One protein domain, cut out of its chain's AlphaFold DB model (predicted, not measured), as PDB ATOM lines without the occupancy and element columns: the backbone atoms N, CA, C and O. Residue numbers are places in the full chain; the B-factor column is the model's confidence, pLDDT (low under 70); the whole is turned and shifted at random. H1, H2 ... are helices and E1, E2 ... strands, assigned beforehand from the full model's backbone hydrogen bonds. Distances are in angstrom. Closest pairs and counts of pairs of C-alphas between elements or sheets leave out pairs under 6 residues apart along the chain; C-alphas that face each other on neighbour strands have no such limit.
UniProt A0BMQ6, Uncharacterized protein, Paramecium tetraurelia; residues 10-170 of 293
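AT A GLANCE: This is residues 10 to 170 of the 293 residues of an uncharacterized protein of Paramecium tetraurelia (UniProt A0BMQ6). A cluster of helices, with H4 through its middle, H1, H3 and H9 packed round H4 and H2 at its end, makes one half of a rounded body. Two small strand pairs, E1 with E4 and E2 with E3, lie next to each other through E4 and E2 beyond H4, and the short helices H6, H7 and H8 make a looser end farther on. H5 touches H3 at their ends and comes near E1. The printed part has 161 residues with nine named helices and four named strands, in the order H1 H2 H3 H4 H5 E1 H6 H7 E2 H8 E3 H9 E4; each of the two sheets is antiparallel and the class is mostly helix. The whole is compact, with a radius of gyration of the C-alphas of 15.2 A and spans of 40 by 34 by 30 A.

IN THESE COORDINATES: H1, the longest helix, begins the printed part with residues 10 to 28, from C-alpha 10 at (68.413, 19.054, -0.020), and is 27.2 A long. H2 has residues 30 to 38 and is 13.1 A long; H3, residues 42 to 52, is 15.1 A long. H4, residues 58 to 71, begins with C-alpha 58 at (61.254, 17.386, -13.246) and is 20.3 A long. H5, residues 75 to 85, is 15.2 A long. Strand E1 has residues 93 to 95, H6 residues 101 to 104, and H7 residues 109 to 117. E2, residues 124 to 128, is the longest strand, 11.5 A. H8 has residues 131 to 136, E3 residues 142 to 145, and H9 residues 151 to 157. E4, residues 167 to 169, ends with C-alpha 169 at (37.995, 15.071, -14.101).

HOW THE PARTS SIT: H4 is the hub and touches four helices. H1 and H4 touch at a shallow tilt of 27 degrees, the same way, with the closest C-alphas those of Ile 16 and Leu 60, 6.3 A apart. H3 and H4 form a helical hairpin at a steep tilt of 44 degrees, opposite ways, with the C-alphas of Leu 52 and Arg 61 closest at 4.6 A. H9 touches H4 at a steep tilt of 53 degrees, where the C-alphas of Lys 62 and Ile 155 are closest at 6.4 A. H4 touches H2 with residue 71 alone, about perpendicular at 74 degrees, its C-alpha 6.3 A from that of Phe 37. H1 and H2 touch only at the corner, and only just, with 3 pairs of C-alphas within 8 A. H1 touches H9 with residues 20 to 24 alone; the closest C-alphas are those of Glu 24 and Ile 151, 7.5 A apart. H3 and H5 touch only at their ends, where the C-alphas of His 42 and Leu 84 are closest at 6.1 A. E1 and E4 are antiparallel, with N 94 and O 168 within hydrogen-bond range at 2.9 A. Residues 89 to 90 also pair with residues 93 to 94 of E1, antiparallel. E2 and E3 are antiparallel too, with N 125 and O 144 at 2.8 A and N 128 and O 142 at 2.9 A. The closest C-alphas of E2 and E4, those of Cys 126 and Gly 167, are 4.8 A apart. H6 and H8 only just touch, with 3 pairs of C-alphas within 8 A, the closest those of Ile 103 and Tyr 131 at 5.8 A. H7 touches no helix. Every O i to N i+4 pair is within hydrogen-bond range in H1, H3, H4, H5, H7 and H8, against 3 of 5 in H2 and 2 of 3 in H9; H6 is too short for such a pair.

THE WHOLE: The two C-alphas farthest apart, those of Ser 10 and Asp 110, are 43.7 A apart. The printed part has no cut and no long link. The mean pLDDT of the printed part is 70.4, and residues 73 to 144 and 164 to 170 are under 70.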
ATOM      1  N   SER A  10      68.858  19.721  -1.258       82.31
ATOM      2  CA  SER A  10      68.413  19.054  -0.020       82.31
ATOM      3  C   SER A  10      67.062  19.565   0.516       82.31
ATOM      4  O   SER A  10      66.225  18.771   0.955       82.31
ATOM      5  N   ASP A  11      66.785  20.875   0.429       86.06
ATOM      6  CA  ASP A  11      65.471  21.433   0.798       86.06
ATOM      7  C   ASP A  11      64.371  20.915  -0.150       86.06
ATOM      8  O   ASP A  11      63.232  20.683   0.261       86.06
ATOM      9  N   ILE A  12      64.711  20.718  -1.431       86.88
ATOM     10  CA  ILE A  12      63.780  20.243  -2.462       86.88
ATOM     11  C   ILE A  12      63.530  18.735  -2.321       86.88
ATOM     12  O   ILE A  12      62.383  18.306  -2.433       86.88
ATOM     13  N   GLU A  13      64.555  17.937  -2.025       88.94
ATOM     14  CA  GLU A  13      64.415  16.507  -1.710       88.94
ATOM     15  C   GLU A  13      63.584  16.285  -0.436       88.94
ATOM     16  O   GLU A  13      62.684  15.442  -0.417       88.94
ATOM     17  N   SER A  14      63.801  17.109   0.594       90.31
ATOM     18  CA  SER A  14      63.015  17.091   1.836       90.31
ATOM     19  C   SER A  14      61.536  17.427   1.594       90.31
ATOM     20  O   SER A  14      60.647  16.764   2.136       90.31
ATOM     21  N   LEU A  15      61.252  18.419   0.740       90.69
ATOM     22  CA  LEU A  15      59.891  18.746   0.299       90.69
ATOM     23  C   LEU A  15      59.263  17.592  -0.498       90.69
ATOM     24  O   LEU A  15      58.122  17.218  -0.234       90.69
ATOM     25  N   ILE A  16      60.012  17.002  -1.433       91.12
ATOM     26  CA  ILE A  16      59.582  15.862  -2.251       91.12
ATOM     27  C   ILE A  16      59.136  14.691  -1.366       91.12
ATOM     28  O   ILE A  16      57.995  14.248  -1.484       91.12
ATOM     29  N   GLU A  17      59.978  14.232  -0.440       92.00
ATOM     30  CA  GLU A  17      59.650  13.098   0.437       92.00
ATOM     31  C   GLU A  17      58.482  13.420   1.386       92.00
ATOM     32  O   GLU A  17      57.639  12.560   1.649       92.00
ATOM     33  N   SER A  18      58.362  14.675   1.834       91.19
ATOM     34  CA  SER A  18      57.216  15.137   2.631       91.19
ATOM     35  C   SER A  18      55.899  15.067   1.845       91.19
ATOM     36  O   SER A  18      54.889  14.598   2.371       91.19
ATOM     37  N   MET A  19      55.902  15.476   0.570       91.50
ATOM     38  CA  MET A  19      54.725  15.392  -0.306       91.50
ATOM     39  C   MET A  19      54.350  13.940  -0.632       91.50
ATOM     40  O   MET A  19      53.161  13.624  -0.679       91.50
ATOM     41  N   LEU A  20      55.334  13.047  -0.806       90.75
ATOM     42  CA  LEU A  20      55.093  11.611  -1.010       90.75
ATOM     43  C   LEU A  20      54.397  10.980   0.198       90.75
ATOM     44  O   LEU A  20      53.308  10.425   0.046       90.75
ATOM     45  N   ARG A  21      54.951  11.158   1.404       90.81
ATOM     46  CA  ARG A  21      54.353  10.645   2.651       90.81
ATOM     47  C   ARG A  21      52.955  11.194   2.903       90.81
ATOM     48  O   ARG A  21      52.086  10.473   3.387       90.81
ATOM     49  N   LEU A  22      52.714  12.458   2.555       90.06
ATOM     50  CA  LEU A  22      51.400  13.075   2.707       90.06
ATOM     51  C   LEU A  22      50.369  12.492   1.721       90.06
ATOM     52  O   LEU A  22      49.220  12.297   2.111       90.06
ATOM     53  N   MET A  23      50.758  12.133   0.489       88.44
ATOM     54  CA  MET A  23      49.883  11.375  -0.424       88.44
ATOM     55  C   MET A  23      49.620   9.950   0.069       88.44
ATOM     56  O   MET A  23      48.467   9.522   0.091       88.44
ATOM     57  N   GLU A  24      50.665   9.237   0.499       88.88
ATOM     58  CA  GLU A  24      50.578   7.884   1.066       88.88
ATOM     59  C   GLU A  24      49.603   7.867   2.267       88.88
ATOM     60  O   GLU A  24      48.680   7.048   2.322       88.88
ATOM     61  N   TYR A  25      49.713   8.846   3.174       88.88
ATOM     62  CA  TYR A  25      48.826   9.000   4.331       88.88
ATOM     63  C   TYR A  25      47.394   9.435   3.967       88.88
ATOM     64  O   TYR A  25      46.436   8.896   4.525       88.88
ATOM     65  N   MET A  26      47.216  10.365   3.018       86.62
ATOM     66  CA  MET A  26      45.886  10.765   2.519       86.62
ATOM     67  C   MET A  26      45.147   9.622   1.818       86.62
ATOM     68  O   MET A  26      43.920   9.573   1.879       86.62
ATOM     69  N   ASN A  27      45.871   8.719   1.153       83.31
ATOM     70  CA  ASN A  27      45.285   7.538   0.532       83.31
ATOM     71  C   ASN A  27      44.759   6.551   1.587       83.31
ATOM     72  O   ASN A  27      43.634   6.072   1.477       83.31
ATOM     73  N   ALA A  28      45.530   6.319   2.652       84.62
ATOM     74  CA  ALA A  28      45.090   5.511   3.787       84.62
ATOM     75  C   ALA A  28      43.958   6.168   4.613       84.62
ATOM     76  O   ALA A  28      43.224   5.466   5.303       84.62
ATOM     77  N   ASN A  29      43.795   7.500   4.550       84.94
ATOM     78  CA  ASN A  29      42.860   8.260   5.391       84.94
ATOM     79  C   ASN A  29      41.983   9.250   4.580       84.94
ATOM     80  O   ASN A  29      42.208  10.467   4.635       84.94
ATOM     81  N   PRO A  30      40.925   8.782   3.884       79.62
ATOM     82  CA  PRO A  30      40.051   9.645   3.073       79.62
ATOM     83  C   PRO A  30      39.362  10.787   3.844       79.62
ATOM     84  O   PRO A  30      39.086  11.843   3.277       79.62
ATOM     85  N   SER A  31      39.114  10.621   5.147       79.81
ATOM     86  CA  SER A  31      38.534  11.665   6.009       79.81
ATOM     87  C   SER A  31      39.525  12.782   6.362       79.81
ATOM     88  O   SER A  31      39.123  13.933   6.534       79.81
ATOM     89  N   PHE A  32      40.822  12.469   6.439       82.62
ATOM     90  CA  PHE A  32      41.887  13.458   6.619       82.62
ATOM     91  C   PHE A  32      42.108  14.258   5.331       82.62
ATOM     92  O   PHE A  32      42.196  15.480   5.372       82.62
ATOM     93  N   LYS A  33      42.111  13.575   4.182       77.81
ATOM     94  CA  LYS A  33      42.287  14.138   2.833       77.81
ATOM     95  C   LYS A  33      41.396  15.355   2.536       77.81
ATOM     96  O   LYS A  33      41.880  16.334   1.974       77.81
ATOM     97  N   ARG A  34      40.124  15.325   2.960       73.69
ATOM     98  CA  ARG A  34      39.199  16.471   2.853       73.69
ATOM     99  C   ARG A  34      39.674  17.668   3.691       73.69
ATOM    100  O   ARG A  34      39.882  18.740   3.135       73.69
ATOM    101  N   LYS A  35      39.939  17.457   4.985       78.81
ATOM    102  CA  LYS A  35      40.444  18.493   5.910       78.81
ATOM    103  C   LYS A  35      41.775  19.090   5.450       78.81
ATOM    104  O   LYS A  35      42.024  20.278   5.624       78.81
ATOM    105  N   MET A  36      42.620  18.254   4.847       80.38
ATOM    106  CA  MET A  36      43.898  18.650   4.264       80.38
ATOM    107  C   MET A  36      43.673  19.694   3.159       80.38
ATOM    108  O   MET A  36      44.291  20.753   3.202       80.38
ATOM    109  N   PHE A  37      42.713  19.475   2.248       73.88
ATOM    110  CA  PHE A  37      42.321  20.498   1.270       73.88
ATOM    111  C   PHE A  37      41.705  21.747   1.910       73.88
ATOM    112  O   PHE A  37      42.085  22.855   1.555       73.88
ATOM    113  N   GLU A  38      40.784  21.584   2.862       73.94
ATOM    114  CA  GLU A  38      40.113  22.703   3.548       73.94
ATOM    115  C   GLU A  38      41.102  23.625   4.297       73.94
ATOM    116  O   GLU A  38      40.773  24.770   4.591       73.94
ATOM    117  N   SER A  39      42.328  23.152   4.563       80.38
ATOM    118  CA  SER A  39      43.426  23.944   5.136       80.38
ATOM    119  C   SER A  39      44.278  24.728   4.119       80.38
ATOM    120  O   SER A  39      45.088  25.563   4.531       80.38
ATOM    121  N   PHE A  40      44.110  24.514   2.806       76.50
ATOM    122  CA  PHE A  40      44.877  25.236   1.784       76.50
ATOM    123  C   PHE A  40      44.427  26.691   1.635       76.50
ATOM    124  O   PHE A  40      43.269  26.997   1.364       76.50
ATOM    125  N   ASN A  41      45.400  27.596   1.710       78.38
ATOM    126  CA  ASN A  41      45.248  29.010   1.382       78.38
ATOM    127  C   ASN A  41      45.875  29.329   0.004       78.38
ATOM    128  O   ASN A  41      46.561  28.500  -0.602       78.38
ATOM    129  N   HIS A  42      45.672  30.558  -0.487       73.38
ATOM    130  CA  HIS A  42      46.255  31.028  -1.754       73.38
ATOM    131  C   HIS A  42      47.790  30.917  -1.813       73.38
ATOM    132  O   HIS A  42      48.332  30.688  -2.894       73.38
ATOM    133  N   GLU A  43      48.507  31.093  -0.698       80.44
ATOM    134  CA  GLU A  43      49.973  31.050  -0.680       80.44
ATOM    135  C   GLU A  43      50.481  29.629  -0.952       80.44
ATOM    136  O   GLU A  43      51.396  29.440  -1.752       80.44
ATOM    137  N   ASP A  44      49.849  28.618  -0.355       81.94
ATOM    138  CA  ASP A  44      50.233  27.215  -0.541       81.94
ATOM    139  C   ASP A  44      49.846  26.669  -1.922       81.94
ATOM    140  O   ASP A  44      50.620  25.931  -2.537       81.94
ATOM    141  N   LEU A  45      48.719  27.116  -2.487       75.62
ATOM    142  CA  LEU A  45      48.397  26.844  -3.893       75.62
ATOM    143  C   LEU A  45      49.368  27.555  -4.849       75.62
ATOM    144  O   LEU A  45      49.798  26.959  -5.836       75.62
ATOM    145  N   SER A  46      49.789  28.784  -4.532       76.12
ATOM    146  CA  SER A  46      50.810  29.522  -5.288       76.12
ATOM    147  C   SER A  46      52.185  28.840  -5.224       76.12
ATOM    148  O   SER A  46      52.878  28.755  -6.239       76.12
ATOM    149  N   LYS A  47      52.563  28.238  -4.083       85.19
ATOM    150  CA  LYS A  47      53.760  27.374  -3.969       85.19
ATOM    151  C   LYS A  47      53.665  26.163  -4.902       85.19
ATOM    152  O   LYS A  47      54.611  25.905  -5.644       85.19
ATOM    153  N   ILE A  48      52.527  25.463  -4.938       81.81
ATOM    154  CA  ILE A  48      52.311  24.331  -5.860       81.81
ATOM    155  C   ILE A  48      52.369  24.795  -7.325       81.81
ATOM    156  O   ILE A  48      53.059  24.180  -8.137       81.81
ATOM    157  N   GLN A  49      51.718  25.908  -7.670       76.88
ATOM    158  CA  GLN A  49      51.748  26.473  -9.022       76.88
ATOM    159  C   GLN A  49      53.166  26.901  -9.435       76.88
ATOM    160  O   GLN A  49      53.576  26.672 -10.574       76.88
ATOM    161  N   LYS A  50      53.953  27.457  -8.508       83.38
ATOM    162  CA  LYS A  50      55.371  27.774  -8.712       83.38
ATOM    163  C   LYS A  50      56.203  26.510  -8.939       83.38
ATOM    164  O   LYS A  50      57.001  26.497  -9.870       83.38
ATOM    165  N   ASN A  51      55.983  25.447  -8.161       87.44
ATOM    166  CA  ASN A  51      56.654  24.159  -8.352       87.44
ATOM    167  C   ASN A  51      56.356  23.564  -9.734       87.44
ATOM    168  O   ASN A  51      57.281  23.137 -10.415       87.44
ATOM    169  N   LEU A  52      55.091  23.581 -10.175       80.25
ATOM    170  CA  LEU A  52      54.663  23.107 -11.502       80.25
ATOM    171  C   LEU A  52      55.339  23.867 -12.660       80.25
ATOM    172  O   LEU A  52      55.548  23.294 -13.728       80.25
ATOM    173  N   ASN A  53      55.709  25.132 -12.437       77.88
ATOM    174  CA  ASN A  53      56.395  25.991 -13.404       77.88
ATOM    175  C   ASN A  53      57.927  26.044 -13.226       77.88
ATOM    176  O   ASN A  53      58.601  26.730 -14.002       77.88
ATOM    177  N   ASP A  54      58.507  25.341 -12.243       83.38
ATOM    178  CA  ASP A  54      59.962  25.290 -12.084       83.38
ATOM    179  C   ASP A  54      60.595  24.644 -13.322       83.38
ATOM    180  O   ASP A  54      60.222  23.544 -13.719       83.38
ATOM    181  N   LYS A  55      61.564  25.316 -13.953       81.75
ATOM    182  CA  LYS A  55      62.146  24.858 -15.228       81.75
ATOM    183  C   LYS A  55      63.216  23.771 -15.072       81.75
ATOM    184  O   LYS A  55      63.636  23.210 -16.080       81.75
ATOM    185  N   LYS A  56      63.673  23.472 -13.853       85.00
ATOM    186  CA  LYS A  56      64.825  22.599 -13.580       85.00
ATOM    187  C   LYS A  56      64.414  21.239 -13.022       85.00
ATOM    188  O   LYS A  56      64.845  20.220 -13.551       85.00
ATOM    189  N   ASN A  57      63.571  21.203 -11.994       88.31
ATOM    190  CA  ASN A  57      63.307  19.977 -11.244       88.31
ATOM    191  C   ASN A  57      62.059  19.229 -11.759       88.31
ATOM    192  O   ASN A  57      60.929  19.486 -11.342       88.31
ATOM    193  N   ILE A  58      62.285  18.277 -12.675       87.81
ATOM    194  CA  ILE A  58      61.254  17.386 -13.246       87.81
ATOM    195  C   ILE A  58      60.496  16.633 -12.140       87.81
ATOM    196  O   ILE A  58      59.269  16.541 -12.175       87.81
ATOM    197  N   THR A  59      61.214  16.112 -11.145       90.06
ATOM    198  CA  THR A  59      60.649  15.304 -10.058       90.06
ATOM    199  C   THR A  59      59.691  16.127  -9.196       90.06
ATOM    200  O   THR A  59      58.563  15.698  -8.958       90.06
ATOM    201  N   LEU A  60      60.085  17.347  -8.815       91.00
ATOM    202  CA  LEU A  60      59.246  18.285  -8.067       91.00
ATOM    203  C   LEU A  60      57.985  18.672  -8.853       91.00
ATOM    204  O   LEU A  60      56.902  18.696  -8.267       91.00
ATOM    205  N   ARG A  61      58.097  18.926 -10.168       87.62
ATOM    206  CA  ARG A  61      56.938  19.185 -11.043       87.62
ATOM    207  C   ARG A  61      55.954  18.019 -11.026       87.62
ATOM    208  O   ARG A  61      54.779  18.212 -10.718       87.62
ATOM    209  N   LYS A  62      56.436  16.809 -11.332       86.88
ATOM    210  CA  LYS A  62      55.621  15.586 -11.370       86.88
ATOM    211  C   LYS A  62      54.927  15.329 -10.030       86.88
ATOM    212  O   LYS A  62      53.715  15.140 -10.002       86.88
ATOM    213  N   ILE A  63      55.667  15.383  -8.922       89.25
ATOM    214  CA  ILE A  63      55.130  15.130  -7.577       89.25
ATOM    215  C   ILE A  63      54.142  16.221  -7.157       89.25
ATOM    216  O   ILE A  63      53.089  15.890  -6.627       89.25
ATOM    217  N   SER A  64      54.405  17.497  -7.458       87.50
ATOM    218  CA  SER A  64      53.447  18.584  -7.183       87.50
ATOM    219  C   SER A  64      52.143  18.421  -7.968       87.50
ATOM    220  O   SER A  64      51.071  18.735  -7.453       87.50
ATOM    221  N   CYS A  65      52.217  17.873  -9.183       81.62
ATOM    222  CA  CYS A  65      51.040  17.544  -9.975       81.62
ATOM    223  C   CYS A  65      50.254  16.363  -9.387       81.62
ATOM    224  O   CYS A  65      49.057  16.503  -9.142       81.62
ATOM    225  N   LEU A  66      50.916  15.234  -9.104       82.75
ATOM    226  CA  LEU A  66      50.275  14.055  -8.502       82.75
ATOM    227  C   LEU A  66      49.686  14.366  -7.118       82.75
ATOM    228  O   LEU A  66      48.591  13.906  -6.805       82.75
ATOM    229  N   PHE A  67      50.356  15.210  -6.329       85.50
ATOM    230  CA  PHE A  67      49.876  15.703  -5.039       85.50
ATOM    231  C   PHE A  67      48.570  16.482  -5.186       85.50
ATOM    232  O   PHE A  67      47.575  16.148  -4.548       85.50
ATOM    233  N   LEU A  68      48.533  17.464  -6.088       79.75
ATOM    234  CA  LEU A  68      47.320  18.235  -6.340       79.75
ATOM    235  C   LEU A  68      46.193  17.361  -6.927       79.75
ATOM    236  O   LEU A  68      45.036  17.505  -6.535       79.75
ATOM    237  N   CYS A  69      46.529  16.389  -7.779       76.31
ATOM    238  CA  CYS A  69      45.582  15.399  -8.297       76.31
ATOM    239  C   CYS A  69      45.014  14.461  -7.225       76.31
ATOM    240  O   CYS A  69      43.851  14.076  -7.317       76.31
ATOM    241  N   CYS A  70      45.796  14.107  -6.199       77.75
ATOM    242  CA  CYS A  70      45.264  13.374  -5.054       77.75
ATOM    243  C   CYS A  70      44.156  14.177  -4.369       77.75
ATOM    244  O   CYS A  70      43.162  13.598  -3.947       77.75
ATOM    245  N   ILE A  71      44.332  15.491  -4.234       76.62
ATOM    246  CA  ILE A  71      43.500  16.333  -3.373       76.62
ATOM    247  C   ILE A  71      42.220  16.803  -4.087       76.62
ATOM    248  O   ILE A  71      41.142  16.811  -3.489       76.62
ATOM    249  N   LEU A  72      42.303  17.152  -5.372       72.31
ATOM    250  CA  LEU A  72      41.188  17.683  -6.169       72.31
ATOM    251  C   LEU A  72      40.296  16.578  -6.772       72.31
ATOM    252  O   LEU A  72      40.065  16.551  -7.975       72.31
ATOM    253  N   GLN A  73      39.810  15.639  -5.957       66.44
ATOM    254  CA  GLN A  73      39.003  14.502  -6.443       66.44
ATOM    255  C   GLN A  73      37.488  14.751  -6.520       66.44
ATOM    256  O   GLN A  73      36.780  13.966  -7.146       66.44
ATOM    257  N   ASN A  74      36.966  15.798  -5.877       63.31
ATOM    258  CA  ASN A  74      35.530  16.077  -5.808       63.31
ATOM    259  C   ASN A  74      35.213  17.512  -6.259       63.31
ATOM    260  O   ASN A  74      36.092  18.374  -6.286       63.31
ATOM    261  N   GLU A  75      33.947  17.768  -6.593       63.72
ATOM    262  CA  GLU A  75      33.491  19.075  -7.077       63.72
ATOM    263  C   GLU A  75      33.782  20.233  -6.108       63.72
ATOM    264  O   GLU A  75      34.164  21.309  -6.550       63.72
ATOM    265  N   GLU A  76      33.660  20.017  -4.800       67.31
ATOM    266  CA  GLU A  76      33.837  21.055  -3.775       67.31
ATOM    267  C   GLU A  76      35.295  21.535  -3.676       67.31
ATOM    268  O   GLU A  76      35.567  22.743  -3.683       67.31
ATOM    269  N   ASN A  77      36.246  20.596  -3.676       69.44
ATOM    270  CA  ASN A  77      37.677  20.885  -3.712       69.44
ATOM    271  C   ASN A  77      38.060  21.527  -5.055       69.44
ATOM    272  O   ASN A  77      38.809  22.503  -5.105       69.44
ATOM    273  N   CYS A  78      37.508  21.005  -6.153       67.38
ATOM    274  CA  CYS A  78      37.708  21.513  -7.505       67.38
ATOM    275  C   CYS A  78      37.220  22.961  -7.676       67.38
ATOM    276  O   CYS A  78      37.989  23.810  -8.122       67.38
ATOM    277  N   GLU A  79      35.986  23.275  -7.282       66.25
ATOM    278  CA  GLU A  79      35.445  24.637  -7.314       66.25
ATOM    279  C   GLU A  79      36.254  25.604  -6.453       66.25
ATOM    280  O   GLU A  79      36.505  26.738  -6.862       66.25
ATOM    281  N   SER A  80      36.656  25.167  -5.262       67.81
ATOM    282  CA  SER A  80      37.471  25.975  -4.359       67.81
ATOM    283  C   SER A  80      38.837  26.276  -4.977       67.81
ATOM    284  O   SER A  80      39.252  27.429  -5.007       67.81
ATOM    285  N   PHE A  81      39.497  25.284  -5.581       69.81
ATOM    286  CA  PHE A  81      40.755  25.496  -6.295       69.81
ATOM    287  C   PHE A  81      40.606  26.456  -7.486       69.81
ATOM    288  O   PHE A  81      41.433  27.355  -7.636       69.81
ATOM    289  N   LEU A  82      39.537  26.340  -8.286       65.38
ATOM    290  CA  LEU A  82      39.234  27.274  -9.385       65.38
ATOM    291  C   LEU A  82      39.108  28.721  -8.885       65.38
ATOM    292  O   LEU A  82      39.753  29.618  -9.427       65.38
ATOM    293  N   LYS A  83      38.335  28.936  -7.809       65.69
ATOM    294  CA  LYS A  83      38.129  30.251  -7.166       65.69
ATOM    295  C   LYS A  83      39.438  30.878  -6.658       65.69
ATOM    296  O   LYS A  83      39.504  32.095  -6.519       65.69
ATOM    297  N   LEU A  84      40.465  30.067  -6.393       63.91
ATOM    298  CA  LEU A  84      41.746  30.493  -5.819       63.91
ATOM    299  C   LEU A  84      42.886  30.665  -6.849       63.91
ATOM    300  O   LEU A  84      43.959  31.128  -6.457       63.91
ATOM    301  N   SER A  85      42.691  30.289  -8.125       59.25
ATOM    302  CA  SER A  85      43.787  30.110  -9.108       59.25
ATOM    303  C   SER A  85      43.557  30.683 -10.522       59.25
ATOM    304  O   SER A  85      44.389  30.455 -11.401       59.25
ATOM    305  N   ASP A  86      42.460  31.413 -10.765       51.12
ATOM    306  CA  ASP A  86      42.058  31.958 -12.087       51.12
ATOM    307  C   ASP A  86      41.916  30.900 -13.213       51.12
ATOM    308  O   ASP A  86      41.908  31.210 -14.410       51.12
ATOM    309  N   LEU A  87      41.758  29.629 -12.841       53.75
ATOM    310  CA  LEU A  87      41.513  28.526 -13.767       53.75
ATOM    311  C   LEU A  87      40.029  28.441 -14.168       53.75
ATOM    312  O   LEU A  87      39.134  28.874 -13.444       53.75
ATOM    313  N   ILE A  88      39.758  27.857 -15.341       48.66
ATOM    314  CA  ILE A  88      38.409  27.776 -15.929       48.66
ATOM    315  C   ILE A  88      37.944  26.309 -15.992       48.66
ATOM    316  O   ILE A  88      38.651  25.485 -16.582       48.66
ATOM    317  N   PRO A  89      36.755  25.964 -15.453       49.84
ATOM    318  CA  PRO A  89      36.161  24.645 -15.634       49.84
ATOM    319  C   PRO A  89      35.583  24.477 -17.044       49.84
ATOM    320  O   PRO A  89      34.936  25.371 -17.588       49.84
ATOM    321  N   ILE A  90      35.749  23.286 -17.613       49.22
ATOM    322  CA  ILE A  90      35.180  22.883 -18.903       49.22
ATOM    323  C   ILE A  90      34.477  21.540 -18.687       49.22
ATOM    324  O   ILE A  90      35.153  20.546 -18.481       49.22
ATOM    325  N   ASN A  91      33.142  21.473 -18.731       51.75
ATOM    326  CA  ASN A  91      32.354  20.226 -18.612       51.75
ATOM    327  C   ASN A  91      32.757  19.306 -17.421       51.75
ATOM    328  O   ASN A  91      32.990  18.112 -17.616       51.75
ATOM    329  N   SER A  92      32.859  19.860 -16.205       50.81
ATOM    330  CA  SER A  92      33.361  19.180 -14.983       50.81
ATOM    331  C   SER A  92      34.824  18.711 -15.049       50.81
ATOM    332  O   SER A  92      35.217  17.717 -14.435       50.81
ATOM    333  N   LYS A  93      35.644  19.424 -15.828       54.38
ATOM    334  CA  LYS A  93      37.078  19.164 -15.998       54.38
ATOM    335  C   LYS A  93      37.874  20.443 -15.743       54.38
ATOM    336  O   LYS A  93      37.445  21.521 -16.153       54.38
ATOM    337  N   ILE A  94      39.029  20.336 -15.089       56.59
ATOM    338  CA  ILE A  94      39.911  21.468 -14.748       56.59
ATOM    339  C   ILE A  94      41.272  21.237 -15.383       56.59
ATOM    340  O   ILE A  94      41.894  20.229 -15.077       56.59
ATOM    341  N   SER A  95      41.781  22.171 -16.188       57.59
ATOM    342  CA  SER A  95      43.199  22.163 -16.573       57.59
ATOM    343  C   SER A  95      44.018  22.748 -15.419       57.59
ATOM    344  O   SER A  95      43.906  23.943 -15.167       57.59
ATOM    345  N   ILE A  96      44.798  21.931 -14.700       56.09
ATOM    346  CA  ILE A  96      45.657  22.383 -13.581       56.09
ATOM    347  C   ILE A  96      46.691  23.379 -14.100       56.09
ATOM    348  O   ILE A  96      46.906  24.453 -13.540       56.09
ATOM    349  N   ASN A  97      47.341  22.990 -15.193       53.22
ATOM    350  CA  ASN A  97      48.291  23.828 -15.889       53.22
ATOM    351  C   ASN A  97      47.507  24.625 -16.931       53.22
ATOM    352  O   ASN A  97      46.732  24.047 -17.701       53.22
ATOM    353  N   GLY A  98      47.763  25.930 -17.028       54.25
ATOM    354  CA  GLY A  98      47.495  26.644 -18.276       54.25
ATOM    355  C   GLY A  98      48.270  25.976 -19.417       54.25
ATOM    356  O   GLY A  98      49.343  25.421 -19.183       54.25
ATOM    357  N   ILE A  99      47.723  25.996 -20.638       57.78
ATOM    358  CA  ILE A  99      48.303  25.307 -21.803       57.78
ATOM    359  C   ILE A  99      49.789  25.703 -21.956       57.78
ATOM    360  O   ILE A  99      50.056  26.873 -22.244       57.78
ATOM    361  N   PRO A 100      50.753  24.772 -21.787       58.66
ATOM    362  CA  PRO A 100      52.171  25.113 -21.821       58.66
ATOM    363  C   PRO A 100      52.583  25.747 -23.151       58.66
ATOM    364  O   PRO A 100      52.199  25.288 -24.227       58.66
ATOM    365  N   GLU A 101      53.422  26.781 -23.084       57.06
ATOM    366  CA  GLU A 101      53.850  27.576 -24.244       57.06
ATOM    367  C   GLU A 101      54.475  26.725 -25.366       57.06
ATOM    368  O   GLU A 101      54.261  26.996 -26.547       57.06
ATOM    369  N   LYS A 102      55.172  25.635 -25.011       60.44
ATOM    370  CA  LYS A 102      55.733  24.667 -25.972       60.44
ATOM    371  C   LYS A 102      54.675  24.067 -26.908       60.44
ATOM    372  O   LYS A 102      54.990  23.772 -28.062       60.44
ATOM    373  N   ILE A 103      53.453  23.857 -26.404       58.59
ATOM    374  CA  ILE A 103      52.372  23.140 -27.097       58.59
ATOM    375  C   ILE A 103      51.169  24.011 -27.472       58.59
ATOM    376  O   ILE A 103      50.354  23.574 -28.280       58.59
ATOM    377  N   SER A 104      51.080  25.249 -26.978       63.16
ATOM    378  CA  SER A 104      49.973  26.182 -27.257       63.16
ATOM    379  C   SER A 104      49.673  26.349 -28.753       63.16
ATOM    380  O   SER A 104      48.525  26.212 -29.169       63.16
ATOM    381  N   LYS A 105      50.713  26.528 -29.576       62.22
ATOM    382  CA  LYS A 105      50.650  26.647 -31.047       62.22
ATOM    383  C   LYS A 105      50.154  25.398 -31.797       62.22
ATOM    384  O   LYS A 105      50.000  25.452 -33.013       62.22
ATOM    385  N   TYR A 106      49.931  24.284 -31.101       61.62
ATOM    386  CA  TYR A 106      49.413  23.031 -31.661       61.62
ATOM    387  C   TYR A 106      48.036  22.642 -31.091       61.62
ATOM    388  O   TYR A 106      47.471  21.631 -31.508       61.62
ATOM    389  N   VAL A 107      47.482  23.408 -30.142       63.75
ATOM    390  CA  VAL A 107      46.126  23.168 -29.627       63.75
ATOM    391  C   VAL A 107      45.118  23.745 -30.613       63.75
ATOM    392  O   VAL A 107      44.938  24.959 -30.694       63.75
ATOM    393  N   SER A 108      44.452  22.874 -31.369       63.91
ATOM    394  CA  SER A 108      43.388  23.286 -32.284       63.91
ATOM    395  C   SER A 108      42.037  23.390 -31.568       63.91
ATOM    396  O   SER A 108      41.838  22.878 -30.461       63.91
ATOM    397  N   HIS A 109      41.065  24.015 -32.235       62.00
ATOM    398  CA  HIS A 109      39.671  23.993 -31.790       62.00
ATOM    399  C   HIS A 109      39.129  22.552 -31.690       62.00
ATOM    400  O   HIS A 109      38.378  22.235 -30.769       62.00
ATOM    401  N   ASP A 110      39.578  21.649 -32.567       62.66
ATOM    402  CA  ASP A 110      39.199  20.231 -32.536       62.66
ATOM    403  C   ASP A 110      39.809  19.502 -31.337       62.66
ATOM    404  O   ASP A 110      39.152  18.641 -30.753       62.66
ATOM    405  N   THR A 111      41.030  19.863 -30.916       61.56
ATOM    406  CA  THR A 111      41.579  19.403 -29.633       61.56
ATOM    407  C   THR A 111      40.638  19.824 -28.505       61.56
ATOM    408  O   THR A 111      40.199  18.970 -27.745       61.56
ATOM    409  N   ILE A 112      40.232  21.097 -28.439       61.25
ATOM    410  CA  ILE A 112      39.311  21.606 -27.402       61.25
ATOM    411  C   ILE A 112      37.945  20.892 -27.437       61.25
ATOM    412  O   ILE A 112      37.399  20.563 -26.384       61.25
ATOM    413  N   PHE A 113      37.413  20.573 -28.618       62.78
ATOM    414  CA  PHE A 113      36.154  19.832 -28.738       62.78
ATOM    415  C   PHE A 113      36.285  18.355 -28.320       62.78
ATOM    416  O   PHE A 113      35.425  17.831 -27.607       62.78
ATOM    417  N   LYS A 114      37.389  17.680 -28.676       61.81
ATOM    418  CA  LYS A 114      37.725  16.335 -28.167       61.81
ATOM    419  C   LYS A 114      37.891  16.329 -26.646       61.81
ATOM    420  O   LYS A 114      37.369  15.438 -25.980       61.81
ATOM    421  N   LEU A 115      38.543  17.353 -26.085       58.41
ATOM    422  CA  LEU A 115      38.646  17.542 -24.636       58.41
ATOM    423  C   LEU A 115      37.240  17.639 -23.995       58.41
ATOM    424  O   LEU A 115      36.927  16.968 -23.008       58.41
ATOM    425  N   GLN A 116      36.340  18.431 -24.581       59.44
ATOM    426  CA  GLN A 116      34.970  18.595 -24.082       59.44
ATOM    427  C   GLN A 116      34.142  17.300 -24.104       59.44
ATOM    428  O   GLN A 116      33.335  17.110 -23.189       59.44
ATOM    429  N   SER A 117      34.369  16.417 -25.085       60.03
ATOM    430  CA  SER A 117      33.514  15.262 -25.416       60.03
ATOM    431  C   SER A 117      34.026  13.883 -24.971       60.03
ATOM    432  O   SER A 117      33.246  12.935 -24.981       60.03
ATOM    433  N   ALA A 118      35.291  13.752 -24.556       58.75
ATOM    434  CA  ALA A 118      35.839  12.480 -24.075       58.75
ATOM    435  C   ALA A 118      35.109  11.918 -22.829       58.75
ATOM    436  O   ALA A 118      34.474  12.671 -22.079       58.75
ATOM    437  N   SER A 119      35.245  10.603 -22.621       56.06
ATOM    438  CA  SER A 119      34.733   9.811 -21.490       56.06
ATOM    439  C   SER A 119      35.879   9.185 -20.679       56.06
ATOM    440  O   SER A 119      36.988   9.023 -21.188       56.06
ATOM    441  N   PHE A 120      35.626   8.857 -19.405       56.09
ATOM    442  CA  PHE A 120      36.667   8.532 -18.414       56.09
ATOM    443  C   PHE A 120      36.217   7.422 -17.466       56.09
ATOM    444  O   PHE A 120      35.021   7.182 -17.310       56.09
ATOM    445  N   GLN A 121      37.183   6.795 -16.798       54.38
ATOM    446  CA  GLN A 121      36.950   5.920 -15.648       54.38
ATOM    447  C   GLN A 121      37.161   6.707 -14.346       54.38
ATOM    448  O   GLN A 121      37.867   7.720 -14.337       54.38
ATOM    449  N   GLU A 122      36.604   6.231 -13.234       49.25
ATOM    450  CA  GLU A 122      36.937   6.753 -11.903       49.25
ATOM    451  C   GLU A 122      38.459   6.764 -11.681       49.25
ATOM    452  O   GLU A 122      39.180   5.911 -12.197       49.25
ATOM    453  N   ASN A 123      38.960   7.750 -10.931       50.53
ATOM    454  CA  ASN A 123      40.394   7.963 -10.682       50.53
ATOM    455  C   ASN A 123      41.275   8.219 -11.932       50.53
ATOM    456  O   ASN A 123      42.495   8.335 -11.796       50.53
ATOM    457  N   SER A 124      40.691   8.389 -13.129       51.50
ATOM    458  CA  SER A 124      41.426   8.821 -14.329       51.50
ATOM    459  C   SER A 124      41.891  10.272 -14.192       51.50
ATOM    460  O   SER A 124      41.087  11.204 -14.249       51.50
ATOM    461  N   LEU A 125      43.200  10.472 -14.073       54.47
ATOM    462  CA  LEU A 125      43.823  11.787 -14.109       54.47
ATOM    463  C   LEU A 125      44.273  12.164 -15.528       54.47
ATOM    464  O   LEU A 125      44.318  11.347 -16.451       54.47
ATOM    465  N   CYS A 126      44.674  13.428 -15.646       52.06
ATOM    466  CA  CYS A 126      45.674  13.959 -16.569       52.06
ATOM    467  C   CYS A 126      45.623  13.386 -17.980       52.06
ATOM    468  O   CYS A 126      46.365  12.464 -18.324       52.06
ATOM    469  N   TRP A 127      44.783  13.985 -18.820       55.59
ATOM    470  CA  TRP A 127      44.765  13.636 -20.231       55.59
ATOM    471  C   TRP A 127      45.836  14.437 -20.951       55.59
ATOM    472  O   TRP A 127      45.666  15.624 -21.241       55.59
ATOM    473  N   TYR A 128      46.963  13.786 -21.189       51.22
ATOM    474  CA  TYR A 128      48.126  14.443 -21.737       51.22
ATOM    475  C   TYR A 128      48.068  14.491 -23.263       51.22
ATOM    476  O   TYR A 128      47.749  13.523 -23.953       51.22
ATOM    477  N   TYR A 129      48.426  15.658 -23.785       47.88
ATOM    478  CA  TYR A 129      48.726  15.876 -25.192       47.88
ATOM    479  C   TYR A 129      50.211  16.226 -25.248       47.88
ATOM    480  O   TYR A 129      50.587  17.352 -24.915       47.88
ATOM    481  N   THR A 130      51.067  15.237 -25.525       52.34
ATOM    482  CA  THR A 130      52.523  15.461 -25.517       52.34
ATOM    483  C   THR A 130      52.928  16.429 -26.625       52.34
ATOM    484  O   THR A 130      52.275  16.496 -27.667       52.34
ATOM    485  N   TYR A 131      54.066  17.111 -26.465       53.06
ATOM    486  CA  TYR A 131      54.686  17.871 -27.560       53.06
ATOM    487  C   TYR A 131      54.838  17.051 -28.858       53.06
ATOM    488  O   TYR A 131      54.700  17.599 -29.952       53.06
ATOM    489  N   GLN A 132      55.061  15.736 -28.757       53.28
ATOM    490  CA  GLN A 132      55.133  14.855 -29.920       53.28
ATOM    491  C   GLN A 132      53.761  14.655 -30.584       53.28
ATOM    492  O   GLN A 132      53.633  14.927 -31.772       53.28
ATOM    493  N   MET A 133      52.720  14.289 -29.828       54.12
ATOM    494  CA  MET A 133      51.345  14.144 -30.349       54.12
ATOM    495  C   MET A 133      50.823  15.453 -30.951       54.12
ATOM    496  O   MET A 133      50.149  15.447 -31.979       54.12
ATOM    497  N   ALA A 134      51.195  16.578 -30.344       56.78
ATOM    498  CA  ALA A 134      50.897  17.922 -30.810       56.78
ATOM    499  C   ALA A 134      51.579  18.246 -32.157       56.78
ATOM    500  O   ALA A 134      50.942  18.777 -33.066       56.78
ATOM    501  N   LYS A 135      52.854  17.867 -32.315       52.59
ATOM    502  CA  LYS A 135      53.630  18.012 -33.559       52.59
ATOM    503  C   LYS A 135      53.169  17.055 -34.668       52.59
ATOM    504  O   LYS A 135      53.212  17.421 -35.839       52.59
ATOM    505  N   GLU A 136      52.749  15.846 -34.307       57.47
ATOM    506  CA  GLU A 136      52.349  14.760 -35.219       57.47
ATOM    507  C   GLU A 136      50.833  14.725 -35.499       57.47
ATOM    508  O   GLU A 136      50.368  13.889 -36.269       57.47
ATOM    509  N   GLN A 137      50.062  15.645 -34.902       54.75
ATOM    510  CA  GLN A 137      48.596  15.753 -35.009       54.75
ATOM    511  C   GLN A 137      47.840  14.462 -34.629       54.75
ATOM    512  O   GLN A 137      46.745  14.194 -35.132       54.75
ATOM    513  N   LEU A 138      48.410  13.653 -33.728       49.47
ATOM    514  CA  LEU A 138      47.847  12.356 -33.356       49.47
ATOM    515  C   LEU A 138      46.482  12.535 -32.667       49.47
ATOM    516  O   LEU A 138      46.368  13.290 -31.701       49.47
ATOM    517  N   PRO A 139      45.416  11.855 -33.132       50.69
ATOM    518  CA  PRO A 139      44.050  12.271 -32.828       50.69
ATOM    519  C   PRO A 139      43.538  11.859 -31.442       50.69
ATOM    520  O   PRO A 139      42.400  12.216 -31.124       50.69
ATOM    521  N   TYR A 140      44.328  11.119 -30.661       54.88
ATOM    522  CA  TYR A 140      43.933  10.465 -29.413       54.88
ATOM    523  C   TYR A 140      44.401  11.241 -28.178       54.88
ATOM    524  O   TYR A 140      45.519  11.746 -28.139       54.88
ATOM    525  N   LEU A 141      43.556  11.286 -27.146       56.97
ATOM    526  CA  LEU A 141      43.941  11.709 -25.798       56.97
ATOM    527  C   LEU A 141      44.415  10.476 -25.022       56.97
ATOM    528  O   LEU A 141      43.767   9.432 -25.090       56.97
ATOM    529  N   GLN A 142      45.524  10.589 -24.290       60.91
ATOM    530  CA  GLN A 142      46.006   9.526 -23.407       60.91
ATOM    531  C   GLN A 142      45.773   9.916 -21.950       60.91
ATOM    532  O   GLN A 142      46.079  11.035 -21.555       60.91
ATOM    533  N   PHE A 143      45.228   8.987 -21.168       64.50
ATOM    534  CA  PHE A 143      44.841   9.184 -19.772       64.50
ATOM    535  C   PHE A 143      45.879   8.568 -18.840       64.50
ATOM    536  O   PHE A 143      46.454   7.527 -19.161       64.50
ATOM    537  N   PHE A 144      46.090   9.179 -17.676       69.19
ATOM    538  CA  PHE A 144      46.948   8.624 -16.637       69.19
ATOM    539  C   PHE A 144      46.105   8.176 -15.442       69.19
ATOM    540  O   PHE A 144      45.521   9.001 -14.746       69.19
ATOM    541  N   SER A 145      46.046   6.872 -15.176       71.38
ATOM    542  CA  SER A 145      45.461   6.372 -13.929       71.38
ATOM    543  C   SER A 145      46.532   6.382 -12.840       71.38
ATOM    544  O   SER A 145      47.566   5.731 -12.992       71.38
ATOM    545  N   LEU A 146      46.313   7.131 -11.755       73.81
ATOM    546  CA  LEU A 146      47.235   7.134 -10.617       73.81
ATOM    547  C   LEU A 146      47.080   5.831  -9.837       73.81
ATOM    548  O   LEU A 146      46.039   5.581  -9.228       73.81
ATOM    549  N   ASN A 147      48.135   5.015  -9.809       78.81
ATOM    550  CA  ASN A 147      48.158   3.844  -8.952       78.81
ATOM    551  C   ASN A 147      48.408   4.264  -7.497       78.81
ATOM    552  O   ASN A 147      49.546   4.365  -7.046       78.81
ATOM    553  N   TYR A 148      47.332   4.444  -6.738       74.75
ATOM    554  CA  TYR A 148      47.393   4.761  -5.310       74.75
ATOM    555  C   TYR A 148      48.058   3.668  -4.447       74.75
ATOM    556  O   TYR A 148      48.476   3.966  -3.330       74.75
ATOM    557  N   SER A 149      48.197   2.428  -4.943       76.75
ATOM    558  CA  SER A 149      48.967   1.380  -4.247       76.75
ATOM    559  C   SER A 149      50.485   1.497  -4.450       76.75
ATOM    560  O   SER A 149      51.246   0.979  -3.640       76.75
ATOM    561  N   ASP A 150      50.930   2.213  -5.490       81.56
ATOM    562  CA  ASP A 150      52.338   2.518  -5.753       81.56
ATOM    563  C   ASP A 150      52.465   3.901  -6.415       81.56
ATOM    564  O   ASP A 150      52.612   4.073  -7.635       81.56
ATOM    565  N   ILE A 151      52.384   4.923  -5.563       80.75
ATOM    566  CA  ILE A 151      52.517   6.325  -5.962       80.75
ATOM    567  C   ILE A 151      53.946   6.603  -6.459       80.75
ATOM    568  O   ILE A 151      54.136   7.464  -7.313       80.75
ATOM    569  N   ARG A 152      54.957   5.848  -6.002       83.00
ATOM    570  CA  ARG A 152      56.362   6.080  -6.372       83.00
ATOM    571  C   ARG A 152      56.667   5.588  -7.789       83.00
ATOM    572  O   ARG A 152      57.269   6.334  -8.561       83.00
ATOM    573  N   LYS A 153      56.146   4.425  -8.188       83.00
ATOM    574  CA  LYS A 153      56.092   3.996  -9.597       83.00
ATOM    575  C   LYS A 153      55.284   4.968 -10.455       83.00
ATOM    576  O   LYS A 153      55.713   5.319 -11.551       83.00
ATOM    577  N   SER A 154      54.165   5.476  -9.939       81.00
ATOM    578  CA  SER A 154      53.333   6.437 -10.676       81.00
ATOM    579  C   SER A 154      54.115   7.696 -11.104       81.00
ATOM    580  O   SER A 154      53.859   8.227 -12.178       81.00
ATOM    581  N   ILE A 155      55.127   8.144 -10.344       82.56
ATOM    582  CA  ILE A 155      55.996   9.279 -10.723       82.56
ATOM    583  C   ILE A 155      56.828   8.977 -11.975       82.56
ATOM    584  O   ILE A 155      57.041   9.872 -12.798       82.56
ATOM    585  N   THR A 156      57.344   7.754 -12.137       79.38
ATOM    586  CA  THR A 156      58.209   7.426 -13.281       79.38
ATOM    587  C   THR A 156      57.389   7.359 -14.567       79.38
ATOM    588  O   THR A 156      57.789   7.965 -15.562       79.38
ATOM    589  N   GLU A 157      56.205   6.746 -14.499       75.81
ATOM    590  CA  GLU A 157      55.247   6.591 -15.603       75.81
ATOM    591  C   GLU A 157      54.524   7.900 -15.987       75.81
ATOM    592  O   GLU A 157      54.098   8.053 -17.132       75.81
ATOM    593  N   PHE A 158      54.407   8.871 -15.071       76.75
ATOM    594  CA  PHE A 158      53.748  10.156 -15.340       76.75
ATOM    595  C   PHE A 158      54.482  11.008 -16.396       76.75
ATOM    596  O   PHE A 158      55.711  10.989 -16.493       76.75
ATOM    597  N   VAL A 159      53.748  11.823 -17.157       75.94
ATOM    598  CA  VAL A 159      54.315  12.758 -18.152       75.94
ATOM    599  C   VAL A 159      54.706  14.086 -17.482       75.94
ATOM    600  O   VAL A 159      54.204  14.429 -16.416       75.94
ATOM    601  N   ASP A 160      55.651  14.838 -18.058       79.38
ATOM    602  CA  ASP A 160      56.087  16.125 -17.495       79.38
ATOM    603  C   ASP A 160      55.010  17.227 -17.651       79.38
ATOM    604  O   ASP A 160      54.566  17.485 -18.780       79.38
ATOM    605  N   PRO A 161      54.641  17.937 -16.564       72.19
ATOM    606  CA  PRO A 161      53.806  19.143 -16.590       72.19
ATOM    607  C   PRO A 161      54.174  20.240 -17.604       72.19
ATOM    608  O   PRO A 161      53.286  20.988 -18.011       72.19
ATOM    609  N   LEU A 162      55.438  20.357 -18.031       74.88
ATOM    610  CA  LEU A 162      55.868  21.351 -19.030       74.88
ATOM    611  C   LEU A 162      55.722  20.889 -20.486       74.88
ATOM    612  O   LEU A 162      55.792  21.724 -21.389       74.88
ATOM    613  N   ASP A 163      55.558  19.588 -20.728       70.44
ATOM    614  CA  ASP A 163      55.496  18.981 -22.068       70.44
ATOM    615  C   ASP A 163      54.116  18.379 -22.388       70.44
ATOM    616  O   ASP A 163      53.940  17.747 -23.433       70.44
ATOM    617  N   SER A 164      53.134  18.601 -21.507       64.75
ATOM    618  CA  SER A 164      51.760  18.110 -21.627       64.75
ATOM    619  C   SER A 164      50.722  19.093 -21.077       64.75
ATOM    620  O   SER A 164      50.964  19.802 -20.101       64.75
ATOM    621  N   ILE A 165      49.530  19.115 -21.683       62.91
ATOM    622  CA  ILE A 165      48.338  19.650 -21.008       62.91
ATOM    623  C   ILE A 165      48.000  18.690 -19.865       62.91
ATOM    624  O   ILE A 165      48.070  17.475 -20.037       62.91
ATOM    625  N   ILE A 166      47.632  19.236 -18.711       63.09
ATOM    626  CA  ILE A 166      47.294  18.465 -17.520       63.09
ATOM    627  C   ILE A 166      45.952  18.950 -17.002       63.09
ATOM    628  O   ILE A 166      45.818  20.119 -16.641       63.09
ATOM    629  N   GLY A 167      44.987  18.036 -16.908       60.44
ATOM    630  CA  GLY A 167      43.700  18.321 -16.295       60.44
ATOM    631  C   GLY A 167      43.095  17.157 -15.520       60.44
ATOM    632  O   GLY A 167      43.444  16.003 -15.740       60.44
ATOM    633  N   ILE A 168      42.200  17.492 -14.597       58.78
ATOM    634  CA  ILE A 168      41.481  16.578 -13.708       58.78
ATOM    635  C   ILE A 168      40.027  16.485 -14.160       58.78
ATOM    636  O   ILE A 168      39.443  17.486 -14.582       58.78
ATOM    637  N   VAL A 169      39.443  15.296 -14.030       57.28
ATOM    638  CA  VAL A 169      37.995  15.071 -14.101       57.28
ATOM    639  C   VAL A 169      37.473  14.953 -12.681       57.28
ATOM    640  O   VAL A 169      38.034  14.188 -11.899       57.28
ATOM    641  N   TYR A 170      36.402  15.668 -12.358       54.88
ATOM    642  CA  TYR A 170      35.695  15.489 -11.096       54.88
ATOM    643  C   TYR A 170      34.243  15.096 -11.360       54.88
ATOM    644  O   TYR A 170      33.630  15.528 -12.342       54.88
TER     645      TYR A 170